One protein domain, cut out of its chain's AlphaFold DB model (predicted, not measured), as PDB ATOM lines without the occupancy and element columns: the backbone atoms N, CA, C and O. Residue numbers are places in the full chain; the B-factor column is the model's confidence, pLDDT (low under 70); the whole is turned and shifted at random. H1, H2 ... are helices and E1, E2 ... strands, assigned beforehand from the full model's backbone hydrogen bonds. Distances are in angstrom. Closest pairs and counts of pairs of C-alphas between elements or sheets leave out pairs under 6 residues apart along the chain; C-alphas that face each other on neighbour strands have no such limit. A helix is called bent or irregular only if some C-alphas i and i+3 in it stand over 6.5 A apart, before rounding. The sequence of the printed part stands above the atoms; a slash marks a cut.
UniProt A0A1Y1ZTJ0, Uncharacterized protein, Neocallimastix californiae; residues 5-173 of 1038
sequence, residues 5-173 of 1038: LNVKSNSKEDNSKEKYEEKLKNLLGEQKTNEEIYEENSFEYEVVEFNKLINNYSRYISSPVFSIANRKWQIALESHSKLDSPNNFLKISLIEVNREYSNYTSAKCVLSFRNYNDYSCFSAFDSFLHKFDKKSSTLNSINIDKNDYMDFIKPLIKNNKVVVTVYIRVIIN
ATOM      1  N   LEU A   5     136.005  79.332 111.746       60.25
ATOM      2  CA  LEU A   5     135.607  77.939 111.572       60.25
ATOM      3  C   LEU A   5     134.219  77.918 110.926       60.25
ATOM      4  O   LEU A   5     133.225  78.323 111.535       60.25
ATOM      5  N   ASN A   6     134.140  77.445 109.681       56.72
ATOM      6  CA  ASN A   6     132.860  77.242 109.006       56.72
ATOM      7  C   ASN A   6     132.242  75.931 109.495       56.72
ATOM      8  O   ASN A   6     132.701  74.846 109.131       56.72
ATOM      9  N   VAL A   7     131.205  76.017 110.323       58.25
ATOM     10  CA  VAL A   7     130.529  74.837 110.860       58.25
ATOM     11  C   VAL A   7     129.239  74.639 110.076       58.25
ATOM     12  O   VAL A   7     128.195  75.184 110.418       58.25
ATOM     13  N   LYS A   8     129.303  73.837 109.010       53.56
ATOM     14  CA  LYS A   8     128.110  73.295 108.344       53.56
ATOM     15  C   LYS A   8     127.878  71.874 108.836       53.56
ATOM     16  O   LYS A   8     128.697  70.993 108.574       53.56
ATOM     17  N   SER A   9     126.777  71.623 109.543       45.09
ATOM     18  CA  SER A   9     126.388  70.243 109.842       45.09
ATOM     19  C   SER A   9     125.778  69.595 108.603       45.09
ATOM     20  O   SER A   9     124.720  70.007 108.139       45.09
ATOM     21  N   ASN A  10     126.417  68.542 108.093       46.69
ATOM     22  CA  ASN A  10     125.877  67.704 107.016       46.69
ATOM     23  C   ASN A  10     124.878  66.634 107.515       46.69
ATOM     24  O   ASN A  10     124.533  65.721 106.767       46.69
ATOM     25  N   SER A  11     124.395  66.724 108.758       48.34
ATOM     26  CA  SER A  11     123.354  65.846 109.300       48.34
ATOM     27  C   SER A  11     122.011  66.582 109.371       48.34
ATOM     28  O   SER A  11     121.950  67.736 109.786       48.34
ATOM     29  N   LYS A  12     120.915  65.905 108.992       50.88
ATOM     30  CA  LYS A  12     119.518  66.326 109.247       50.88
ATOM     31  C   LYS A  12     119.170  66.241 110.749       50.88
ATOM     32  O   LYS A  12     118.117  65.727 111.114       50.88
ATOM     33  N   GLU A  13     120.071  66.671 111.620       53.09
ATOM     34  CA  GLU A  13     119.831  66.730 113.056       53.09
ATOM     35  C   GLU A  13     119.449  68.149 113.462       53.09
ATOM     36  O   GLU A  13     120.152  69.101 113.141       53.09
ATOM     37  N   ASP A  14     118.323  68.221 114.165       57.88
ATOM     38  CA  ASP A  14     117.736  69.326 114.922       57.88
ATOM     39  C   ASP A  14     118.384  70.719 114.769       57.88
ATOM     40  O   ASP A  14     119.438  71.026 115.332       57.88
ATOM     41  N   ASN A  15     117.703  71.586 114.014       69.00
ATOM     42  CA  ASN A  15     118.063  72.983 113.760       69.00
ATOM     43  C   ASN A  15     117.643  73.893 114.937       69.00
ATOM     44  O   ASN A  15     116.952  74.895 114.743       69.00
ATOM     45  N   SER A  16     117.982  73.495 116.166       80.94
ATOM     46  CA  SER A  16     117.582  74.194 117.390       80.94
ATOM     47  C   SER A  16     118.649  75.189 117.857       80.94
ATOM     48  O   SER A  16     119.853  75.005 117.655       80.94
ATOM     49  N   LYS A  17     118.199  76.263 118.513       85.31
ATOM     50  CA  LYS A  17     119.071  77.287 119.104       85.31
ATOM     51  C   LYS A  17     119.995  76.705 120.181       85.31
ATOM     52  O   LYS A  17     121.172  77.043 120.213       85.31
ATOM     53  N   GLU A  18     119.486  75.788 120.999       84.62
ATOM     54  CA  GLU A  18     120.222  75.166 122.110       84.62
ATOM     55  C   GLU A  18     121.486  74.434 121.632       84.62
ATOM     56  O   GLU A  18     122.570  74.644 122.171       84.62
ATOM     57  N   LYS A  19     121.391  73.644 120.551       83.81
ATOM     58  CA  LYS A  19     122.537  72.903 119.993       83.81
ATOM     59  C   LYS A  19     123.564  73.825 119.327       83.81
ATOM     60  O   LYS A  19     124.755  73.516 119.277       83.81
ATOM     61  N   TYR A  20     123.118  74.963 118.795       86.25
ATOM     62  CA  TYR A  20     124.006  76.015 118.299       86.25
ATOM     63  C   TYR A  20     124.769  76.687 119.448       86.25
ATOM     64  O   TYR A  20     125.992  76.802 119.383       86.25
ATOM     65  N   GLU A  21     124.076  77.051 120.526       87.38
ATOM     66  CA  GLU A  21     124.681  77.630 121.729       87.38
ATOM     67  C   GLU A  21     125.661  76.663 122.409       87.38
ATOM     68  O   GLU A  21     126.744  77.082 122.813       87.38
ATOM     69  N   GLU A  22     125.361  75.362 122.439       86.25
ATOM     70  CA  GLU A  22     126.272  74.325 122.938       86.25
ATOM     71  C   GLU A  22     127.577  74.256 122.125       86.25
ATOM     72  O   GLU A  22     128.672  74.182 122.690       86.25
ATOM     73  N   LYS A  23     127.500  74.360 120.789       86.38
ATOM     74  CA  LYS A  23     128.696  74.428 119.931       86.38
ATOM     75  C   LYS A  23     129.531  75.675 120.216       86.38
ATOM     76  O   LYS A  23     130.754  75.571 120.284       86.38
ATOM     77  N   LEU A  24     128.895  76.835 120.407       87.00
ATOM     78  CA  LEU A  24     129.603  78.067 120.777       87.00
ATOM     79  C   LEU A  24     130.242  77.960 122.167       87.00
ATOM     80  O   LEU A  24     131.383  78.384 122.349       87.00
ATOM     81  N   LYS A  25     129.552  77.337 123.128       86.88
ATOM     82  CA  LYS A  25     130.079  77.060 124.467       86.88
ATOM     83  C   LYS A  25     131.317  76.163 124.422       86.88
ATOM     84  O   LYS A  25     132.292  76.448 125.114       86.88
ATOM     85  N   ASN A  26     131.318  75.125 123.585       84.31
ATOM     86  CA  ASN A  26     132.472  74.234 123.418       84.31
ATOM     87  C   ASN A  26     133.695  74.957 122.824       84.31
ATOM     88  O   ASN A  26     134.828  74.646 123.190       84.31
ATOM     89  N   LEU A  27     133.487  75.972 121.973       85.06
ATOM     90  CA  LEU A  27     134.572  76.794 121.417       85.06
ATOM     91  C   LEU A  27     135.266  77.694 122.459       85.06
ATOM     92  O   LEU A  27     136.399  78.113 122.226       85.06
ATOM     93  N   LEU A  28     134.646  77.968 123.618       80.94
ATOM     94  CA  LEU A  28     135.290  78.703 124.723       80.94
ATOM     95  C   LEU A  28     136.428  77.916 125.404       80.94
ATOM     96  O   LEU A  28     137.213  78.507 126.152       80.94
ATOM     97  N   GLY A  29     136.503  76.601 125.177       75.12
ATOM     98  CA  GLY A  29     137.453  75.694 125.817       75.12
ATOM     99  C   GLY A  29     137.062  75.264 127.238       75.12
ATOM    100  O   GLY A  29     136.111  75.776 127.845       75.12
ATOM    101  N   GLU A  30     137.819  74.299 127.769       69.69
ATOM    102  CA  GLU A  30     137.625  73.739 129.111       69.69
ATOM    103  C   GLU A  30     137.880  74.773 130.223       69.69
ATOM    104  O   GLU A  30     138.700  75.694 130.102       69.69
ATOM    105  N   GLN A  31     137.154  74.622 131.333       65.62
ATOM    106  CA  GLN A  31     137.334  75.423 132.541       65.62
ATOM    107  C   GLN A  31     138.640  75.026 133.238       65.62
ATOM    108  O   GLN A  31     138.892  73.846 133.476       65.62
ATOM    109  N   LYS A  32     139.478  76.005 133.602       64.69
ATOM    110  CA  LYS A  32     140.655  75.734 134.441       64.69
ATOM    111  C   LYS A  32     140.215  75.550 135.892       64.69
ATOM    112  O   LYS A  32     139.330  76.258 136.357       64.69
ATOM    113  N   THR A  33     140.889  74.677 136.637       54.72
ATOM    114  CA  THR A  33     140.557  74.321 138.033       54.72
ATOM    115  C   THR A  33     140.484  75.499 139.015       54.72
ATOM    116  O   THR A  33     139.839  75.379 140.049       54.72
ATOM    117  N   ASN A  34     141.098  76.642 138.691       57.50
ATOM    118  CA  ASN A  34     141.148  77.835 139.548       57.50
ATOM    119  C   ASN A  34     140.223  78.983 139.081       57.50
ATOM    120  O   ASN A  34     140.333  80.096 139.593       57.50
ATOM    121  N   GLU A  35     139.372  78.751 138.078       66.44
ATOM    122  CA  GLU A  35     138.448  79.737 137.501       66.44
ATOM    123  C   GLU A  35     137.014  79.434 137.972       66.44
ATOM    124  O   GLU A  35     136.492  78.364 137.673       66.44
ATOM    125  N   GLU A  36     136.358  80.357 138.683       71.25
ATOM    126  CA  GLU A  36     134.941  80.227 139.073       71.25
ATOM    127  C   GLU A  36     134.057  80.951 138.045       71.25
ATOM    128  O   GLU A  36     134.309  82.117 137.735       71.25
ATOM    129  N   ILE A  37     133.056  80.272 137.474       76.25
ATOM    130  CA  ILE A  37     132.140  80.869 136.486       76.25
ATOM    131  C   ILE A  37     131.061  81.649 137.236       76.25
ATOM    132  O   ILE A  37     130.290  81.061 137.986       76.25
ATOM    133  N   TYR A  38     131.000  82.961 137.010       73.50
ATOM    134  CA  TYR A  38     129.976  83.830 137.591       73.50
ATOM    135  C   TYR A  38     128.649  83.717 136.833       73.50
ATOM    136  O   TYR A  38     127.606  83.465 137.423       73.50
ATOM    137  N   GLU A  39     128.699  83.867 135.509       77.94
ATOM    138  CA  GLU A  39     127.563  83.660 134.612       77.94
ATOM    139  C   GLU A  39     128.100  83.363 133.206       77.94
ATOM    140  O   GLU A  39     129.145  83.890 132.801       77.94
ATOM    141  N   GLU A  40     127.389  82.534 132.445       87.44
ATOM    142  CA  GLU A  40     127.612  82.385 131.011       87.44
ATOM    143  C   GLU A  40     126.285  82.383 130.254       87.44
ATOM    144  O   GLU A  40     125.318  81.763 130.692       87.44
ATOM    145  N   ASN A  41     126.218  83.115 129.142       88.50
ATOM    146  CA  ASN A  41     125.002  83.236 128.340       88.50
ATOM    147  C   ASN A  41     125.322  83.729 126.916       88.50
ATOM    148  O   ASN A  41     126.438  84.185 126.638       88.50
ATOM    149  N   SER A  42     124.337  83.677 126.019       90.50
ATOM    150  CA  SER A  42     124.428  84.181 124.645       90.50
ATOM    151  C   SER A  42     123.443  85.302 124.350       90.50
ATOM    152  O   SER A  42     122.323  85.350 124.853       90.50
ATOM    153  N   PHE A  43     123.852  86.194 123.451       92.88
ATOM    154  CA  PHE A  43     123.007  87.246 122.907       92.88
ATOM    155  C   PHE A  43     123.064  87.248 121.380       92.88
ATOM    156  O   PHE A  43     124.130  87.074 120.790       92.88
ATOM    157  N   GLU A  44     121.915  87.468 120.741       92.69
ATOM    158  CA  GLU A  44     121.775  87.495 119.287       92.69
ATOM    159  C   GLU A  44     121.326  88.869 118.796       92.69
ATOM    160  O   GLU A  44     120.344  89.435 119.274       92.69
ATOM    161  N   TYR A  45     122.025  89.377 117.788       93.62
ATOM    162  CA  TYR A  45     121.726  90.630 117.118       93.62
ATOM    163  C   TYR A  45     121.369  90.368 115.653       93.62
ATOM    164  O   TYR A  45     122.240  90.083 114.830       93.62
ATOM    165  N   GLU A  46     120.079  90.458 115.312       92.81
ATOM    166  CA  GLU A  46     119.627  90.426 113.917       92.81
ATOM    167  C   GLU A  46     119.945  91.761 113.237       92.81
ATOM    168  O   GLU A  46     119.366  92.802 113.551       92.81
ATOM    169  N   VAL A  47     120.855  91.724 112.265       89.38
ATOM    170  CA  VAL A  47     121.215  92.890 111.465       89.38
ATOM    171  C   VAL A  47     120.385  92.892 110.191       89.38
ATOM    172  O   VAL A  47     120.589  92.071 109.294       89.38
ATOM    173  N   VAL A  48     119.462  93.847 110.097       87.12
ATOM    174  CA  VAL A  48     118.654  94.088 108.897       87.12
ATOM    175  C   VAL A  48     119.354  95.115 108.009       87.12
ATOM    176  O   VAL A  48     119.990  96.047 108.491       87.12
ATOM    177  N   GLU A  49     119.241  94.939 106.696       85.81
ATOM    178  CA  GLU A  49     119.918  95.764 105.694       85.81
ATOM    179  C   GLU A  49     121.458  95.685 105.740       85.81
ATOM    180  O   GLU A  49     122.139  96.675 105.473       85.81
ATOM    181  N   PHE A  50     122.025  94.509 106.031       85.38
ATOM    182  CA  PHE A  50     123.471  94.314 106.222       85.38
ATOM    183  C   PHE A  50     124.335  94.835 105.056       85.38
ATOM    184  O   PHE A  50     125.390  95.430 105.261       85.38
ATOM    185  N   ASN A  51     123.870  94.722 103.813       81.56
ATOM    186  CA  ASN A  51     124.562  95.264 102.641       81.56
ATOM    187  C   ASN A  51     124.715  96.794 102.698       81.56
ATOM    188  O   ASN A  51     125.668  97.318 102.131       81.56
ATOM    189  N   LYS A  52     123.831  97.534 103.391       81.88
ATOM    190  CA  LYS A  52     124.008  98.984 103.608       81.88
ATOM    191  C   LYS A  52     125.170  99.291 104.551       81.88
ATOM    192  O   LYS A  52     125.755 100.360 104.415       81.88
ATOM    193  N   LEU A  53     125.489  98.397 105.493       82.12
ATOM    194  CA  LEU A  53     126.689  98.503 106.327       82.12
ATOM    195  C   LEU A  53     127.937  98.347 105.455       82.12
ATOM    196  O   LEU A  53     128.794  99.220 105.456       82.12
ATOM    197  N   ILE A  54     127.998  97.279 104.660       79.00
ATOM    198  CA  ILE A  54     129.180  96.944 103.852       79.00
ATOM    199  C   ILE A  54     129.409  97.924 102.689       79.00
ATOM    200  O   ILE A  54     130.553  98.212 102.353       79.00
ATOM    201  N   ASN A  55     128.343  98.465 102.088       75.75
ATOM    202  CA  ASN A  55     128.447  99.352 100.923       75.75
ATOM    203  C   ASN A  55     128.681 100.836 101.274       75.75
ATOM    204  O   ASN A  55     129.040 101.605 100.383       75.75
ATOM    205  N   ASN A  56     128.477 101.254 102.530       70.00
ATOM    206  CA  ASN A  56     128.727 102.629 102.968       70.00
ATOM    207  C   ASN A  56     130.029 102.717 103.762       70.00
ATOM    208  O   ASN A  56     130.171 102.083 104.803       70.00
ATOM    209  N   TYR A  57     130.931 103.574 103.286       65.25
ATOM    210  CA  TYR A  57     132.220 103.862 103.906       65.25
ATOM    211  C   TYR A  57     132.061 104.312 105.366       65.25
ATOM    212  O   TYR A  57     131.295 105.237 105.642       65.25
ATOM    213  N   SER A  58     132.808 103.676 106.280       67.69
ATOM    214  CA  SER A  58     132.871 104.024 107.709       67.69
ATOM    215  C   SER A  58     131.515 104.003 108.416       67.69
ATOM    216  O   SER A  58     131.269 104.779 109.342       67.69
ATOM    217  N   ARG A  59     130.601 103.131 107.974       78.88
ATOM    218  CA  ARG A  59     129.309 102.981 108.637       78.88
ATOM    219  C   ARG A  59     129.482 102.127 109.886       78.88
ATOM    220  O   ARG A  59     130.038 101.034 109.838       78.88
ATOM    221  N   TYR A  60     128.954 102.642 110.987       85.00
ATOM    222  CA  TYR A  60     128.951 102.006 112.293       85.00
ATOM    223  C   TYR A  60     127.511 101.675 112.680       85.00
ATOM    224  O   TYR A  60     126.632 102.538 112.602       85.00
ATOM    225  N   ILE A  61     127.262 100.432 113.082       89.06
ATOM    226  CA  ILE A  61     125.993 100.016 113.687       89.06
ATOM    227  C   ILE A  61     126.262  99.241 114.970       89.06
ATOM    228  O   ILE A  61     127.298  98.594 115.112       89.06
ATOM    229  N   SER A  62     125.311  99.283 115.893       89.44
ATOM    230  CA  SER A  62     125.423  98.613 117.181       89.44
ATOM    231  C   SER A  62     124.129  97.907 117.562       89.44
ATOM    232  O   SER A  62     123.037  98.393 117.257       89.44
ATOM    233  N   SER A  63     124.247  96.790 118.275       91.94
ATOM    234  CA  SER A  63     123.108  96.097 118.874       91.94
ATOM    235  C   SER A  63     122.427  96.954 119.950       91.94
ATOM    236  O   SER A  63     123.026  97.909 120.456       91.94
ATOM    237  N   PRO A  64     121.200  96.608 120.378       90.75
ATOM    238  CA  PRO A  64     120.709  97.022 121.687       90.75
ATOM    239  C   PRO A  64     121.696  96.611 122.788       90.75
ATOM    240  O   PRO A  64     122.442  95.637 122.632       90.75
ATOM    241  N   VAL A  65     121.696  97.356 123.891       87.88
ATOM    242  CA  VAL A  65     122.465  96.991 125.083       87.88
ATOM    243  C   VAL A  65     121.822  95.761 125.719       87.88
ATOM    244  O   VAL A  65     120.605  95.737 125.903       87.88
ATOM    245  N   PHE A  66     122.624  94.759 126.057       87.69
ATOM    246  CA  PHE A  66     122.178  93.528 126.710       87.69
ATOM    247  C   PHE A  66     122.989  93.265 127.976       87.69
ATOM    248  O   PHE A  66     124.099  93.776 128.113       87.69
ATOM    249  N   SER A  67     122.432  92.483 128.900       83.44
ATOM    250  CA  SER A  67     123.081  92.186 130.176       83.44
ATOM    251  C   SER A  67     123.441  90.713 130.291       83.44
ATOM    252  O   SER A  67     122.588  89.860 130.074       83.44
ATOM    253  N   ILE A  68     124.694  90.433 130.644       78.38
ATOM    254  CA  ILE A  68     125.192  89.108 131.045       78.38
ATOM    255  C   ILE A  68     126.149  89.359 132.201       78.38
ATOM    256  O   ILE A  68     127.000  90.244 132.079       78.38
ATOM    257  N   ALA A  69     126.038  88.602 133.290       71.44
ATOM    258  CA  ALA A  69     126.833  88.779 134.501       71.44
ATOM    259  C   ALA A  69     126.619  90.145 135.175       71.44
ATOM    260  O   ALA A  69     127.580  90.751 135.640       71.44
ATOM    261  N   ASN A  70     125.386  90.670 135.167       69.94
ATOM    262  CA  ASN A  70     125.039  92.059 135.529       69.94
ATOM    263  C   ASN A  70     125.765  93.164 134.733       69.94
ATOM    264  O   ASN A  70     125.392  94.329 134.846       69.94
ATOM    265  N   ARG A  71     126.683  92.808 133.830       73.38
ATOM    266  CA  ARG A  71     127.411  93.730 132.955       73.38
ATOM    267  C   ARG A  71     126.609  94.071 131.722       73.38
ATOM    268  O   ARG A  71     125.966  93.204 131.137       73.38
ATOM    269  N   LYS A  72     126.704  95.329 131.291       83.12
ATOM    270  CA  LYS A  72     126.039  95.836 130.085       83.12
ATOM    271  C   LYS A  72     126.968  95.781 128.883       83.12
ATOM    272  O   LYS A  72     127.965  96.497 128.823       83.12
ATOM    273  N   TRP A  73     126.582  94.997 127.892       85.00
ATOM    274  CA  TRP A  73     127.334  94.720 126.680       85.00
ATOM    275  C   TRP A  73     126.616  95.250 125.440       85.00
ATOM    276  O   TRP A  73     125.400  95.447 125.430       85.00
ATOM    277  N   GLN A  74     127.373  95.455 124.368       89.19
ATOM    278  CA  GLN A  74     126.871  95.864 123.066       89.19
ATOM    279  C   GLN A  74     127.788  95.331 121.962       89.19
ATOM    280  O   GLN A  74     129.008  95.442 122.048       89.19
ATOM    281  N   ILE A  75     127.215  94.760 120.904       89.25
ATOM    282  CA  ILE A  75     127.969  94.339 119.718       89.25
ATOM    283  C   ILE A  75     128.011  95.518 118.748       89.25
ATOM    284  O   ILE A  75     126.967  96.067 118.407       89.25
ATOM    285  N   ALA A  76     129.197  95.884 118.278       88.19
ATOM    286  CA  ALA A  76     129.410  96.930 117.290       88.19
ATOM    287  C   ALA A  76     130.011  96.357 116.006       88.19
ATOM    288  O   ALA A  76     130.949  95.561 116.050       88.19
ATOM    289  N   LEU A  77     129.478  96.782 114.865       87.75
ATOM    290  CA  LEU A  77     129.952  96.418 113.537       87.75
ATOM    291  C   LEU A  77     130.344  97.686 112.781       87.75
ATOM    292  O   LEU A  77     129.540  98.610 112.648       87.75
ATOM    293  N   GLU A  78     131.566  97.708 112.264       86.19
ATOM    294  CA  GLU A  78     132.133  98.832 111.523       86.19
ATOM    295  C   GLU A  78     132.688  98.345 110.183       86.19
ATOM    296  O   GLU A  78     133.516  97.431 110.131       86.19
ATOM    297  N   SER A  79     132.222  98.934 109.083       82.56
ATOM    298  CA  SER A  79     132.768  98.661 107.754       82.56
ATOM    299  C   SER A  79     133.936  99.597 107.442       82.56
ATOM    300  O   SER A  79     133.855 100.818 107.603       82.56
ATOM    301  N   HIS A  80     135.032  99.031 106.938       71.12
ATOM    302  CA  HIS A  80     136.205  99.792 106.524       71.12
ATOM    303  C   HIS A  80     136.468  99.531 105.041       71.12
ATOM    304  O   HIS A  80     136.849  98.439 104.631       71.12
ATOM    305  N   SER A  81     136.279 100.552 104.209       58.38
ATOM    306  CA  SER A  81     136.535 100.464 102.773       58.38
ATOM    307  C   SER A  81     137.531 101.537 102.345       58.38
ATOM    308  O   SER A  81     137.180 102.610 101.873       58.38
ATOM    309  N   LYS A  82     138.822 101.229 102.460       53.69
ATOM    310  CA  LYS A  82     139.817 101.734 101.510       53.69
ATOM    311  C   LYS A  82     140.421 100.519 100.828       53.69
ATOM    312  O   LYS A  82     140.893  99.608 101.498       53.69
ATOM    313  N   LEU A  83     140.378 100.511  99.500       51.72
ATOM    314  CA  LEU A  83     140.836  99.434  98.621       51.72
ATOM    315  C   LEU A  83     142.336  99.066  98.752       51.72
ATOM    316  O   LEU A  83     142.769  98.161  98.052       51.72
ATOM    317  N   ASP A  84     143.082  99.662  99.693       51.72
ATOM    318  CA  ASP A  84     144.523  99.444  99.906       51.72
ATOM    319  C   ASP A  84     144.879  98.774 101.252       51.72
ATOM    320  O   ASP A  84     146.038  98.750 101.661       51.72
ATOM    321  N   SER A  85     143.914  98.218 101.990       56.00
ATOM    322  CA  SER A  85     144.215  97.389 103.171       56.00
ATOM    323  C   SER A  85     143.321  96.150 103.219       56.00
ATOM    324  O   SER A  85     142.259  96.191 103.839       56.00
ATOM    325  N   PRO A  86     143.729  95.035 102.578       60.81
ATOM    326  CA  PRO A  86     142.931  93.807 102.518       60.81
ATOM    327  C   PRO A  86     142.583  93.229 103.897       60.81
ATOM    328  O   PRO A  86     141.578  92.536 104.005       60.81
ATOM    329  N   ASN A  87     143.346  93.576 104.939       60.75
ATOM    330  CA  ASN A  87     143.305  92.939 106.257       60.75
ATOM    331  C   ASN A  87     142.222  93.470 107.224       60.75
ATOM    332  O   ASN A  87     142.050  92.885 108.286       60.75
ATOM    333  N   ASN A  88     141.500  94.551 106.899       65.81
ATOM    334  CA  ASN A  88     140.476  95.152 107.773       65.81
ATOM    335  C   ASN A  88     139.226  95.521 106.953       65.81
ATOM    336  O   ASN A  88     139.004  96.695 106.683       65.81
ATOM    337  N   PHE A  89     138.436  94.541 106.508       78.50
ATOM    338  CA  PHE A  89     137.243  94.771 105.677       78.50
ATOM    339  C   PHE A  89     135.977  95.016 106.518       78.50
ATOM    340  O   PHE A  89     135.217  95.954 106.269       78.50
ATOM    341  N   LEU A  90     135.770  94.200 107.550       83.38
ATOM    342  CA  LEU A  90     134.692  94.341 108.527       83.38
ATOM    343  C   LEU A  90     135.284  94.186 109.923       83.38
ATOM    344  O   LEU A  90     136.009  93.235 110.187       83.38
ATOM    345  N   LYS A  91     134.962  95.097 110.831       85.25
ATOM    346  CA  LYS A  91     135.379  95.012 112.224       85.25
ATOM    347  C   LYS A  91     134.171  94.726 113.096       85.25
ATOM    348  O   LYS A  91     133.186  95.461 113.055       85.25
ATOM    349  N   ILE A  92     134.258  93.672 113.899       86.56
ATOM    350  CA  ILE A  92     133.290  93.370 114.954       86.56
ATOM    351  C   ILE A  92     133.943  93.615 116.309       86.56
ATOM    352  O   ILE A  92     135.038  93.127 116.574       86.56
ATOM    353  N   SER A  93     133.288  94.397 117.160       84.81
ATOM    354  CA  SER A  93     133.764  94.714 118.507       84.81
ATOM    355  C   SER A  93     132.683  94.376 119.524       84.81
ATOM    356  O   SER A  93     131.515  94.699 119.316       84.81
ATOM    357  N   LEU A  94     133.067  93.742 120.628       86.00
ATOM    358  CA  LEU A  94     132.198  93.575 121.787       86.00
ATOM    359  C   LEU A  94     132.531  94.679 122.789       86.00
ATOM    360  O   LEU A  94     133.632  94.699 123.322       86.00
ATOM    361  N   ILE A  95     131.602  95.600 123.022       81.38
ATOM    362  CA  ILE A  95     131.792  96.792 123.850       81.38
ATOM    363  C   ILE A  95     131.059  96.610 125.177       81.38
ATOM    364  O   ILE A  95     129.880  96.272 125.198       81.38
ATOM    365  N   GLU A  96     131.737  96.884 126.287       77.69
ATOM    366  CA  GLU A  96     131.096  97.065 127.589       77.69
ATOM    367  C   GLU A  96     130.649  98.531 127.725       77.69
ATOM    368  O   GLU A  96     131.468  99.451 127.696       77.69
ATOM    369  N   VAL A  97     129.336  98.757 127.810       71.75
ATOM    370  CA  VAL A  97     128.707 100.089 127.705       71.75
ATOM    371  C   VAL A  97     128.853 100.887 129.000       71.75
ATOM    372  O   VAL A  97     129.042 102.101 128.960       71.75
ATOM    373  N   ASN A  98     128.835 100.200 130.143       62.28
ATOM    374  CA  ASN A  98     129.073 100.772 131.463       62.28
ATOM    375  C   ASN A  98     130.244 100.017 132.086       62.28
ATOM    376  O   ASN A  98     130.048  98.899 132.545       62.28
ATOM    377  N   ARG A  99     131.447 100.603 132.067       61.75
ATOM    378  CA  ARG A  99     132.660  99.970 132.611       61.75
ATOM    379  C   ARG A  99     132.436  99.618 134.080       61.75
ATOM    380  O   ARG A  99     132.443 100.519 134.917       61.75
ATOM    381  N   GLU A 100     132.232  98.344 134.396       53.59
ATOM    382  CA  GLU A 100     132.134  97.929 135.792       53.59
ATOM    383  C   GLU A 100     133.530  97.636 136.323       53.59
ATOM    384  O   GLU A 100     134.238  96.751 135.824       53.59
ATOM    385  N   TYR A 101     133.926  98.378 137.353       55.06
ATOM    386  CA  TYR A 101     135.164  98.135 138.074       55.06
ATOM    387  C   TYR A 101     135.027  96.848 138.891       55.06
ATOM    388  O   TYR A 101     134.621  96.869 140.049       55.06
ATOM    389  N   SER A 102     135.414  95.714 138.312       54.03
ATOM    390  CA  SER A 102     135.904  94.615 139.135       54.03
ATOM    391  C   SER A 102     137.255  94.151 138.607       54.03
ATOM    392  O   SER A 102     137.395  93.635 137.501       54.03
ATOM    393  N   ASN A 103     138.290  94.380 139.416       56.84
ATOM    394  CA  ASN A 103     139.677  94.047 139.076       56.84
ATOM    395  C   ASN A 103     139.934  92.525 139.088       56.84
ATOM    396  O   ASN A 103     141.045  92.081 138.804       56.84
ATOM    397  N   TYR A 104     138.919  91.727 139.437       69.00
ATOM    398  CA  TYR A 104     139.033  90.289 139.665       69.00
ATOM    399  C   TYR A 104     138.107  89.459 138.781       69.00
ATOM    400  O   TYR A 104     137.938  88.279 139.062       69.00
ATOM    401  N   THR A 105     137.498  90.016 137.732       68.75
ATOM    402  CA  THR A 105     136.796  89.203 136.729       68.75
ATOM    403  C   THR A 105     137.526  89.223 135.390       68.75
ATOM    404  O   THR A 105     138.423  90.024 135.130       68.75
ATOM    405  N   SER A 106     137.185  88.279 134.527       74.44
ATOM    406  CA  SER A 106     137.566  88.260 133.116       74.44
ATOM    407  C   SER A 106     136.442  87.607 132.322       74.44
ATOM    408  O   SER A 106     135.680  86.832 132.886       74.44
ATOM    409  N   ALA A 107     136.301  87.909 131.037       78.62
ATOM    410  CA  ALA A 107     135.278  87.306 130.190       78.62
ATOM    411  C   ALA A 107     135.927  86.535 129.038       78.62
ATOM    412  O   ALA A 107     136.705  87.104 128.280       78.62
ATOM    413  N   LYS A 108     135.629  85.244 128.885       85.50
ATOM    414  CA  LYS A 108     135.922  84.508 127.646       85.50
ATOM    415  C   LYS A 108     134.725  84.661 126.717       85.50
ATOM    416  O   LYS A 108     133.592  84.450 127.147       85.50
ATOM    417  N   CYS A 109     134.963  85.026 125.466       86.44
ATOM    418  CA  CYS A 109     133.897  85.298 124.509       86.44
ATOM    419  C   CYS A 109     134.129  84.562 123.188       86.44
ATOM    420  O   CYS A 109     135.268  84.436 122.742       86.44
ATOM    421  N   VAL A 110     133.041  84.133 122.548       87.69
ATOM    422  CA  VAL A 110     133.009  83.619 121.171       87.69
ATOM    423  C   VAL A 110     132.018  84.460 120.376       87.69
ATOM    424  O   VAL A 110     130.896  84.691 120.826       87.69
ATOM    425  N   LEU A 111     132.431  84.921 119.197       87.69
ATOM    426  CA  LEU A 111     131.577  85.649 118.256       87.69
ATOM    427  C   LEU A 111     131.255  84.756 117.059       87.69
ATOM    428  O   LEU A 111     132.110  84.005 116.592       87.69
ATOM    429  N   SER A 112     130.031  84.851 116.549       89.50
ATOM    430  CA  SER A 112     129.556  84.034 115.435       89.50
ATOM    431  C   SER A 112     128.617  84.820 114.528       89.50
ATOM    432  O   SER A 112     127.786  85.592 115.001       89.50
ATOM    433  N   PHE A 113     128.730  84.605 113.219       90.31
ATOM    434  CA  PHE A 113     127.713  84.989 112.244       90.31
ATOM    435  C   PHE A 113     126.905  83.749 111.889       90.31
ATOM    436  O   PHE A 113     127.479  82.701 111.604       90.31
ATOM    437  N   ARG A 114     125.582  83.864 111.836       91.19
ATOM    438  CA  ARG A 114     124.708  82.785 111.372       91.19
ATOM    439  C   ARG A 114     123.674  83.273 110.378       91.19
ATOM    440  O   ARG A 114     123.311  84.454 110.338       91.19
ATOM    441  N   ASN A 115     123.155  82.337 109.596       87.44
ATOM    442  CA  ASN A 115     121.988  82.610 108.782       87.44
ATOM    443  C   ASN A 115     120.788  82.966 109.676       87.44
ATOM    444  O   ASN A 115     120.559  82.333 110.707       87.44
ATOM    445  N   TYR A 116     120.002  83.968 109.275       84.31
ATOM    446  CA  TYR A 116     118.919  84.476 110.120       84.31
ATOM    447  C   TYR A 116     117.809  83.438 110.387       84.31
ATOM    448  O   TYR A 116     117.205  83.478 111.454       84.31
ATOM    449  N   ASN A 117     117.617  82.469 109.480       84.00
ATOM    450  CA  ASN A 117     116.580  81.431 109.561       84.00
ATOM    451  C   ASN A 117     117.124  80.006 109.786       84.00
ATOM    452  O   ASN A 117     116.350  79.053 109.724       84.00
ATOM    453  N   ASP A 118     118.433  79.829 109.982       85.44
ATOM    454  CA  ASP A 118     119.049  78.500 110.063       85.44
ATOM    455  C   ASP A 118     120.227  78.486 111.052       85.44
ATOM    456  O   ASP A 118     121.296  79.025 110.762       85.44
ATOM    457  N   TYR A 119     120.021  77.868 112.221       86.06
ATOM    458  CA  TYR A 119     121.012  77.713 113.294       86.06
ATOM    459  C   TYR A 119     122.112  76.700 112.951       86.06
ATOM    460  O   TYR A 119     123.181  76.719 113.559       86.06
ATOM    461  N   SER A 120     121.891  75.836 111.956       81.00
ATOM    462  CA  SER A 120     122.898  74.883 111.481       81.00
ATOM    463  C   SER A 120     123.942  75.508 110.545       81.00
ATOM    464  O   SER A 120     125.010  74.928 110.339       81.00
ATOM    465  N   CYS A 121     123.652  76.699 110.005       85.06
ATOM    466  CA  CYS A 121     124.514  77.436 109.084       85.06
ATOM    467  C   CYS A 121     125.138  78.655 109.774       85.06
ATOM    468  O   CYS A 121     124.554  79.746 109.771       85.06
ATOM    469  N   PHE A 122     126.346  78.490 110.315       88.06
ATOM    470  CA  PHE A 122     127.072  79.570 110.978       88.06
ATOM    471  C   PHE A 122     128.589  79.495 110.767       88.06
ATOM    472  O   PHE A 122     129.148  78.475 110.364       88.06
ATOM    473  N   SER A 123     129.259  80.605 111.040       86.94
ATOM    474  CA  SER A 123     130.713  80.715 111.104       86.94
ATOM    475  C   SER A 123     131.083  81.430 112.393       86.94
ATOM    476  O   SER A 123     130.665  82.568 112.616       86.94
ATOM    477  N   ALA A 124     131.843  80.744 113.241       85.25
ATOM    478  CA  ALA A 124     132.301  81.255 114.525       85.25
ATOM    479  C   ALA A 124     133.801  81.553 114.476       85.25
ATOM    480  O   ALA A 124     134.549  80.915 113.733       85.25
ATOM    481  N   PHE A 125     134.232  82.522 115.273       82.12
ATOM    482  CA  PHE A 125     135.643  82.857 115.444       82.12
ATOM    483  C   PHE A 125     136.202  82.220 116.714       82.12
ATOM    484  O   PHE A 125     135.451  81.914 117.644       82.12
ATOM    485  N   ASP A 126     137.526  82.061 116.752       74.00
ATOM    486  CA  ASP A 126     138.247  81.584 117.931       74.00
ATOM    487  C   ASP A 126     137.872  82.379 119.191       74.00
ATOM    488  O   ASP A 126     137.657  83.597 119.151       74.00
ATOM    489  N   SER A 127     137.802  81.675 120.326       76.94
ATOM    490  CA  SER A 127     137.521  82.324 121.602       76.94
ATOM    491  C   SER A 127     138.619  83.320 121.968       76.94
ATOM    492  O   SER A 127     139.812  83.078 121.770       76.94
ATOM    493  N   PHE A 128     138.222  84.450 122.545       76.06
ATOM    494  CA  PHE A 128     139.155  85.460 123.029       76.06
ATOM    495  C   PHE A 128     138.899  85.774 124.501       76.06
ATOM    496  O   PHE A 128     137.759  85.808 124.967       76.06
ATOM    497  N   LEU A 129     139.984  86.009 125.244       74.56
ATOM    498  CA  LEU A 129     139.928  86.407 126.647       74.56
ATOM    499  C   LEU A 129     139.908  87.932 126.751       74.56
ATOM    500  O   LEU A 129     140.802  88.629 126.270       74.56
ATOM    501  N   HIS A 130     138.906  88.447 127.439       71.06
ATOM    502  CA  HIS A 130     138.805  89.830 127.846       71.06
ATOM    503  C   HIS A 130     139.191  89.968 129.321       71.06
ATOM    504  O   HIS A 130     138.525  89.426 130.201       71.06
ATOM    505  N   LYS A 131     140.287  90.681 129.592       66.94
ATOM    506  CA  LYS A 131     140.651  91.120 130.944       66.94
ATOM    507  C   LYS A 131     140.209  92.570 131.097       66.94
ATOM    508  O   LYS A 131     140.577  93.396 130.263       66.94
ATOM    509  N   PHE A 132     139.457  92.867 132.147       66.12
ATOM    510  CA  PHE A 132     139.032  94.229 132.439       66.12
ATOM    511  C   PHE A 132     140.247  95.017 132.982       66.12
ATOM    512  O   PHE A 132     140.759  94.699 134.052       66.12
ATOM    513  N   ASP A 133     140.762  95.995 132.224       57.00
ATOM    514  CA  ASP A 133     141.892  96.865 132.615       57.00
ATOM    515  C   ASP A 133     141.469  98.349 132.614       57.00
ATOM    516  O   ASP A 133     140.670  98.791 131.787       57.00
ATOM    517  N   LYS A 134     142.049  99.142 133.523       52.31
ATOM    518  CA  LYS A 134     141.731 100.549 133.817       52.31
ATOM    519  C   LYS A 134     141.959 101.524 132.646       52.31
ATOM    520  O   LYS A 134     141.515 102.667 132.745       52.31
ATOM    521  N   LYS A 135     142.666 101.145 131.569       50.22
ATOM    522  CA  LYS A 135     143.213 102.102 130.575       50.22
ATOM    523  C   LYS A 135     142.767 101.960 129.109       50.22
ATOM    524  O   LYS A 135     143.134 102.829 128.323       50.22
ATOM    525  N   SER A 136     141.974 100.961 128.705       48.22
ATOM    526  CA  SER A 136     141.571 100.805 127.289       48.22
ATOM    527  C   SER A 136     140.077 101.057 127.061       48.22
ATOM    528  O   SER A 136     139.233 100.496 127.751       48.22
ATOM    529  N   SER A 137     139.739 101.899 126.078       49.28
ATOM    530  CA  SER A 137     138.359 102.228 125.685       49.28
ATOM    531  C   SER A 137     137.791 101.364 124.554       49.28
ATOM    532  O   SER A 137     136.614 101.505 124.235       49.28
ATOM    533  N   THR A 138     138.588 100.489 123.939       49.97
ATOM    534  CA  THR A 138     138.140  99.585 122.866       49.97
ATOM    535  C   THR A 138     138.485  98.147 123.226       49.97
ATOM    536  O   THR A 138     139.646  97.739 123.184       49.97
ATOM    537  N   LEU A 139     137.446  97.412 123.622       55.88
ATOM    538  CA  LEU A 139     137.459  96.003 123.993       55.88
ATOM    539  C   LEU A 139     137.552  95.128 122.731       55.88
ATOM    540  O   LEU A 139     136.786  95.328 121.793       55.88
ATOM    541  N   ASN A 140     138.504  94.191 122.718       65.06
ATOM    542  CA  ASN A 140     138.649  93.049 121.801       65.06
ATOM    543  C   ASN A 140     137.819  93.116 120.503       65.06
ATOM    544  O   ASN A 140     136.682  92.647 120.443       65.06
ATOM    545  N   SER A 141     138.412  93.685 119.452       73.12
ATOM    546  CA  SER A 141     137.823  93.707 118.114       73.12
ATOM    547  C   SER A 141     138.429  92.635 117.221       73.12
ATOM    548  O   SER A 141     139.653  92.530 117.128       73.12
ATOM    549  N   ILE A 142     137.584  91.906 116.504       79.50
ATOM    550  CA  ILE A 142     138.010  90.998 115.444       79.50
ATOM    551  C   ILE A 142     137.922  91.776 114.133       79.50
ATOM    552  O   ILE A 142     136.846  92.224 113.731       79.50
ATOM    553  N   ASN A 143     139.068  91.950 113.477       81.44
ATOM    554  CA  ASN A 143     139.109  92.418 112.101       81.44
ATOM    555  C   ASN A 143     138.951  91.209 111.186       81.44
ATOM    556  O   ASN A 143     139.688  90.232 111.309       81.44
ATOM    557  N   ILE A 144     137.971  91.288 110.301       81.94
ATOM    558  CA  ILE A 144     137.672  90.295 109.282       81.94
ATOM    559  C   ILE A 144     138.190  90.866 107.972       81.94
ATOM    560  O   ILE A 144     137.814  91.977 107.579       81.94
ATOM    561  N   ASP A 145     139.078  90.128 107.322       82.12
ATOM    562  CA  ASP A 145     139.619  90.518 106.032       82.12
ATOM    563  C   ASP A 145     138.598  90.277 104.906       82.12
ATOM    564  O   ASP A 145     137.516  89.708 105.096       82.12
ATOM    565  N   LYS A 146     138.898  90.782 103.710       80.50
ATOM    566  CA  LYS A 146     137.958  90.683 102.591       80.50
ATOM    567  C   LYS A 146     137.722  89.234 102.141       80.50
ATOM    568  O   LYS A 146     136.624  88.941 101.672       80.50
ATOM    569  N   ASN A 147     138.717  88.358 102.251       82.31
ATOM    570  CA  ASN A 147     138.606  86.961 101.836       82.31
ATOM    571  C   ASN A 147     137.763  86.181 102.846       82.31
ATOM    572  O   ASN A 147     136.769  85.579 102.453       82.31
ATOM    573  N   ASP A 148     138.046  86.320 104.140       82.81
ATOM    574  CA  ASP A 148     137.277  85.693 105.217       82.81
ATOM    575  C   ASP A 148     135.809  86.136 105.195       82.81
ATOM    576  O   ASP A 148     134.886  85.338 105.381       82.81
ATOM    577  N   TYR A 149     135.559  87.416 104.898       84.88
ATOM    578  CA  TYR A 149     134.200  87.891 104.674       84.88
ATOM    579  C   TYR A 149     133.528  87.164 103.502       84.88
ATOM    580  O   TYR A 149     132.378  86.741 103.627       84.88
ATOM    581  N   MET A 150     134.211  87.037 102.360       82.25
ATOM    582  CA  MET A 150     133.648  86.414 101.156       82.25
ATOM    583  C   MET A 150     133.419  84.909 101.337       82.25
ATOM    584  O   MET A 150     132.409  84.404 100.840       82.25
ATOM    585  N   ASP A 151     134.294  84.231 102.077       83.12
ATOM    586  CA  ASP A 151     134.294  82.777 102.241       83.12
ATOM    587  C   ASP A 151     133.371  82.306 103.374       83.12
ATOM    588  O   ASP A 151     132.692  81.281 103.238       83.12
ATOM    589  N   PHE A 152     133.287  83.062 104.474       84.12
ATOM    590  CA  PHE A 152     132.605  82.617 105.695       84.12
ATOM    591  C   PHE A 152     131.342  83.413 106.027       84.12
ATOM    592  O   PHE A 152     130.339  82.826 106.421       84.12
ATOM    593  N   ILE A 153     131.326  84.733 105.816       85.56
ATOM    594  CA  ILE A 153     130.200  85.586 106.253       85.56
ATOM    595  C   ILE A 153     129.197  85.828 105.128       85.56
ATOM    596  O   ILE A 153     127.990  85.667 105.318       85.56
ATOM    597  N   LYS A 154     129.671  86.191 103.934       84.62
ATOM    598  CA  LYS A 154     128.832  86.493 102.770       84.62
ATOM    599  C   LYS A 154     127.851  85.364 102.416       84.62
ATOM    600  O   LYS A 154     126.704  85.695 102.115       84.62
ATOM    601  N   PRO A 155     128.213  84.065 102.492       87.25
ATOM    602  CA  PRO A 155     127.271  82.974 102.223       87.25
ATOM    603  C   PRO A 155     126.119  82.873 103.235       87.25
ATOM    604  O   PRO A 155     125.095  82.257 102.941       87.25
ATOM    605  N   LEU A 156     126.277  83.455 104.428       87.75
ATOM    606  CA  LEU A 156     125.284  83.406 105.502       87.75
ATOM    607  C   LEU A 156     124.218  84.499 105.361       87.75
ATOM    608  O   LEU A 156     123.123  84.351 105.908       87.75
ATOM    609  N   ILE A 157     124.502  85.556 104.594       86.69
ATOM    610  CA  ILE A 157     123.592  86.681 104.365       86.69
ATOM    611  C   ILE A 157     122.487  86.247 103.394       86.69
ATOM    612  O   ILE A 157     122.733  85.992 102.215       86.69
ATOM    613  N   LYS A 158     121.237  86.219 103.864       84.25
ATOM    614  CA  LYS A 158     120.049  85.977 103.023       84.25
ATOM    615  C   LYS A 158     119.039  87.093 103.230       84.25
ATOM    616  O   LYS A 158     118.869  87.566 104.345       84.25
ATOM    617  N   ASN A 159     118.377  87.529 102.157       83.75
ATOM    618  CA  ASN A 159     117.403  88.630 102.198       83.75
ATOM    619  C   ASN A 159     117.949  89.904 102.868       83.75
ATOM    620  O   ASN A 159     117.219  90.620 103.548       83.75
ATOM    621  N   ASN A 160     119.246  90.178 102.674       87.31
ATOM    622  CA  ASN A 160     119.945  91.312 103.277       87.31
ATOM    623  C   ASN A 160     119.957  91.295 104.826       87.31
ATOM    624  O   ASN A 160     120.038  92.350 105.457       87.31
ATOM    625  N   LYS A 161     119.854  90.101 105.423       89.12
ATOM    626  CA  LYS A 161     119.849  89.850 106.865       89.12
ATOM    627  C   LYS A 161     120.903  88.820 107.258       89.12
ATOM    628  O   LYS A 161     121.142  87.853 106.528       89.12
ATOM    629  N   VAL A 162     121.481  89.004 108.438       92.31
ATOM    630  CA  VAL A 162     122.373  88.051 109.114       92.31
ATOM    631  C   VAL A 162     122.215  88.231 110.622       92.31
ATOM    632  O   VAL A 162     121.892  89.330 111.071       92.31
ATOM    633  N   VAL A 163     122.419  87.172 111.403       91.88
ATOM    634  CA  VAL A 163     122.419  87.271 112.867       91.88
ATOM    635  C   VAL A 163     123.847  87.170 113.370       91.88
ATOM    636  O   VAL A 163     124.595  86.285 112.955       91.88
ATOM    637  N   VAL A 164     124.214  88.085 114.258       91.94
ATOM    638  CA  VAL A 164     125.487  88.072 114.972       91.94
ATOM    639  C   VAL A 164     125.231  87.615 116.396       91.94
ATOM    640  O   VAL A 164     124.480  88.257 117.125       91.94
ATOM    641  N   THR A 165     125.841  86.507 116.792       91.06
ATOM    642  CA  THR A 165     125.740  85.958 118.144       91.06
ATOM    643  C   THR A 165     127.041  86.202 118.894       91.06
ATOM    644  O   THR A 165     128.126  86.011 118.342       91.06
ATOM    645  N   VAL A 166     126.938  86.565 120.168       90.38
ATOM    646  CA  VAL A 166     128.045  86.480 121.123       90.38
ATOM    647  C   VAL A 166     127.680  85.497 122.223       90.38
ATOM    648  O   VAL A 166     126.570  85.551 122.743       90.38
ATOM    649  N   TYR A 167     128.607  84.612 122.573       89.88
ATOM    650  CA  TYR A 167     128.526  83.761 123.756       89.88
ATOM    651  C   TYR A 167     129.600  84.224 124.745       89.88
ATOM    652  O   TYR A 167     130.774  84.302 124.376       89.88
ATOM    653  N   ILE A 168     129.213  84.581 125.970       88.06
ATOM    654  CA  ILE A 168     130.095  85.174 126.988       88.06
ATOM    655  C   ILE A 168     130.116  84.270 128.219       88.06
ATOM    656  O   ILE A 168     129.058  83.923 128.726       88.06
ATOM    657  N   ARG A 169     131.310  83.948 128.729       86.12
ATOM    658  CA  ARG A 169     131.545  83.327 130.042       86.12
ATOM    659  C   ARG A 169     132.351  84.282 130.913       86.12
ATOM    660  O   ARG A 169     133.523  84.525 130.622       86.12
ATOM    661  N   VAL A 170     131.752  84.799 131.983       80.12
ATOM    662  CA  VAL A 170     132.435  85.658 132.958       80.12
ATOM    663  C   VAL A 170     132.996  84.805 134.092       80.12
ATOM    664  O   VAL A 170     132.300  83.978 134.673       80.12
ATOM    665  N   ILE A 171     134.279  84.997 134.381       76.69
ATOM    666  CA  ILE A 171     135.092  84.213 135.308       76.69
ATOM    667  C   ILE A 171     135.593  85.123 136.424       76.69
ATOM    668  O   ILE A 171     136.119  86.199 136.135       76.69
ATOM    669  N   ILE A 172     135.510  84.666 137.670       72.31
ATOM    670  CA  ILE A 172     136.107  85.307 138.840       72.31
ATOM    671  C   ILE A 172     137.515  84.742 139.098       72.31
ATOM    672  O   ILE A 172     137.745  83.534 139.053       72.31
ATOM    673  N   ASN A 173     138.471  85.624 139.393       72.06
ATOM    674  CA  ASN A 173     139.879  85.322 139.627       72.06
ATOM    675  C   ASN A 173     140.251  85.500 141.111       72.06
ATOM    676  O   ASN A 173     140.775  86.537 141.528       72.06
TER     677      ASN A 173
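Overview. This is residues 5 to 173 of the 1038 residues of an uncharacterized protein of Neocallimastix californiae (UniProt A0A1Y1ZTJ0). Two strongly twisted sheets stand partly face to face as a sandwich with crossed strands; the larger holds E1, E2, E7, E8, E9 and E11, the smaller E3, E4, E5, E6 and E10. On its side away from the smaller sheet the larger one curls round H1, while H2 and H3 lie at one and the same end of the sandwich. The printed part has 169 residues with three named helices and eleven named strands, in the order E1 H1 E2 H2 E3 E4 E5 E6 E7 E8 E9 E10 H3 E11; the neighbour strands are antiparallel in both sheets, and the class is mixed, helices and strands. It is compact, with a radius of gyration of the C-alphas of 16.1 A and spans of 42 by 42 by 25 A.

Along the chain. E1, residues 5 to 8, begins at C-alpha 5, (135.607, 77.939, 111.572). H1, residues 17 to 27, is 15.7 A long from first to last C-alpha. E2, residues 36 to 48, is the longest strand by residues, 37.0 A, and begins at C-alpha 36, (134.941, 80.227, 139.073). H2 is residues 50 to 55, E3 residues 60 to 62 and E4 residues 66 to 68. E5, residues 71 to 79, is 26.2 A long and E6, residues 90 to 96, 19.6 A. E7, residues 105 to 115, is 32.3 A long and E8, residues 118 to 124, 14.3 A. E9 is residues 128 to 131 and E10 residues 141 to 144. H3, residues 146 to 156, is 14.9 A long and only just irregular: C-alphas 151 and 154 are 6.6 A apart. E11, residues 161 to 172, is 36.2 A long and ends at C-alpha 172, (136.107, 85.307, 138.840).

Arrangement. In the larger, branched sheet E7 has E8 and E9 on one side and E11 on the other side. E7 and E11 are antiparallel at 162 degrees, with N 108 and O 169 2.8 A apart, within hydrogen-bond range. On the other side of E11 lies the edge strand E2, with N 43 and O 166 at 2.9 A. E7 and E8 form a hairpin, with N 113 and O 123 at 2.9 A; E9 pairs with E7 through N 107 and O 130, 2.8 A, and E1 with E8 through N 5 and O 124, 2.9 A. H1 is on this sheet, its closest C-alphas to E8 being Tyr 20 and Tyr 119, 6.1 A. H3 is on the opposite face, over E7 and E8 at a height over the sheet of 9.7 A; the closest C-alphas of H3 and E7 are Leu 156 and Asn 115, 4.7 A. In the smaller, branched sheet E4, E5 and E6 form a meander, each strand the antiparallel neighbour of the one before. Across E4 and E5, N 66 and O 73 are within hydrogen-bond range at 2.9 A, and across E5 and E6, N 76 and O 93 are within hydrogen-bond range at 2.8 A. E3 lies on the same side of E5 as E4, with N 61 and O 77 at 2.9 A, and E10 is beside E6, with N 92 and O 142 at 3.0 A. H2 is on this sheet; its closest C-alphas to E5 are Ile 54 and Ser 79, 5.6 A. The facing parts of the two sheets are 9.2 A apart centre to centre, with strands at 44 degrees. Every O i to N i+4 pair is within hydrogen-bond range in H1 and H2, and 4 of 7 in H3.

Size, cuts and confidence. The C-alphas farthest apart, those of Lys 12 and Lys 135, are 47.9 A apart. The printed part has no cut and no long link. Mean pLDDT of the printed part is 76.8; 46 residues are under 70, among them 5 to 15, 81 to 88, 98 to 105 and 131 to 140.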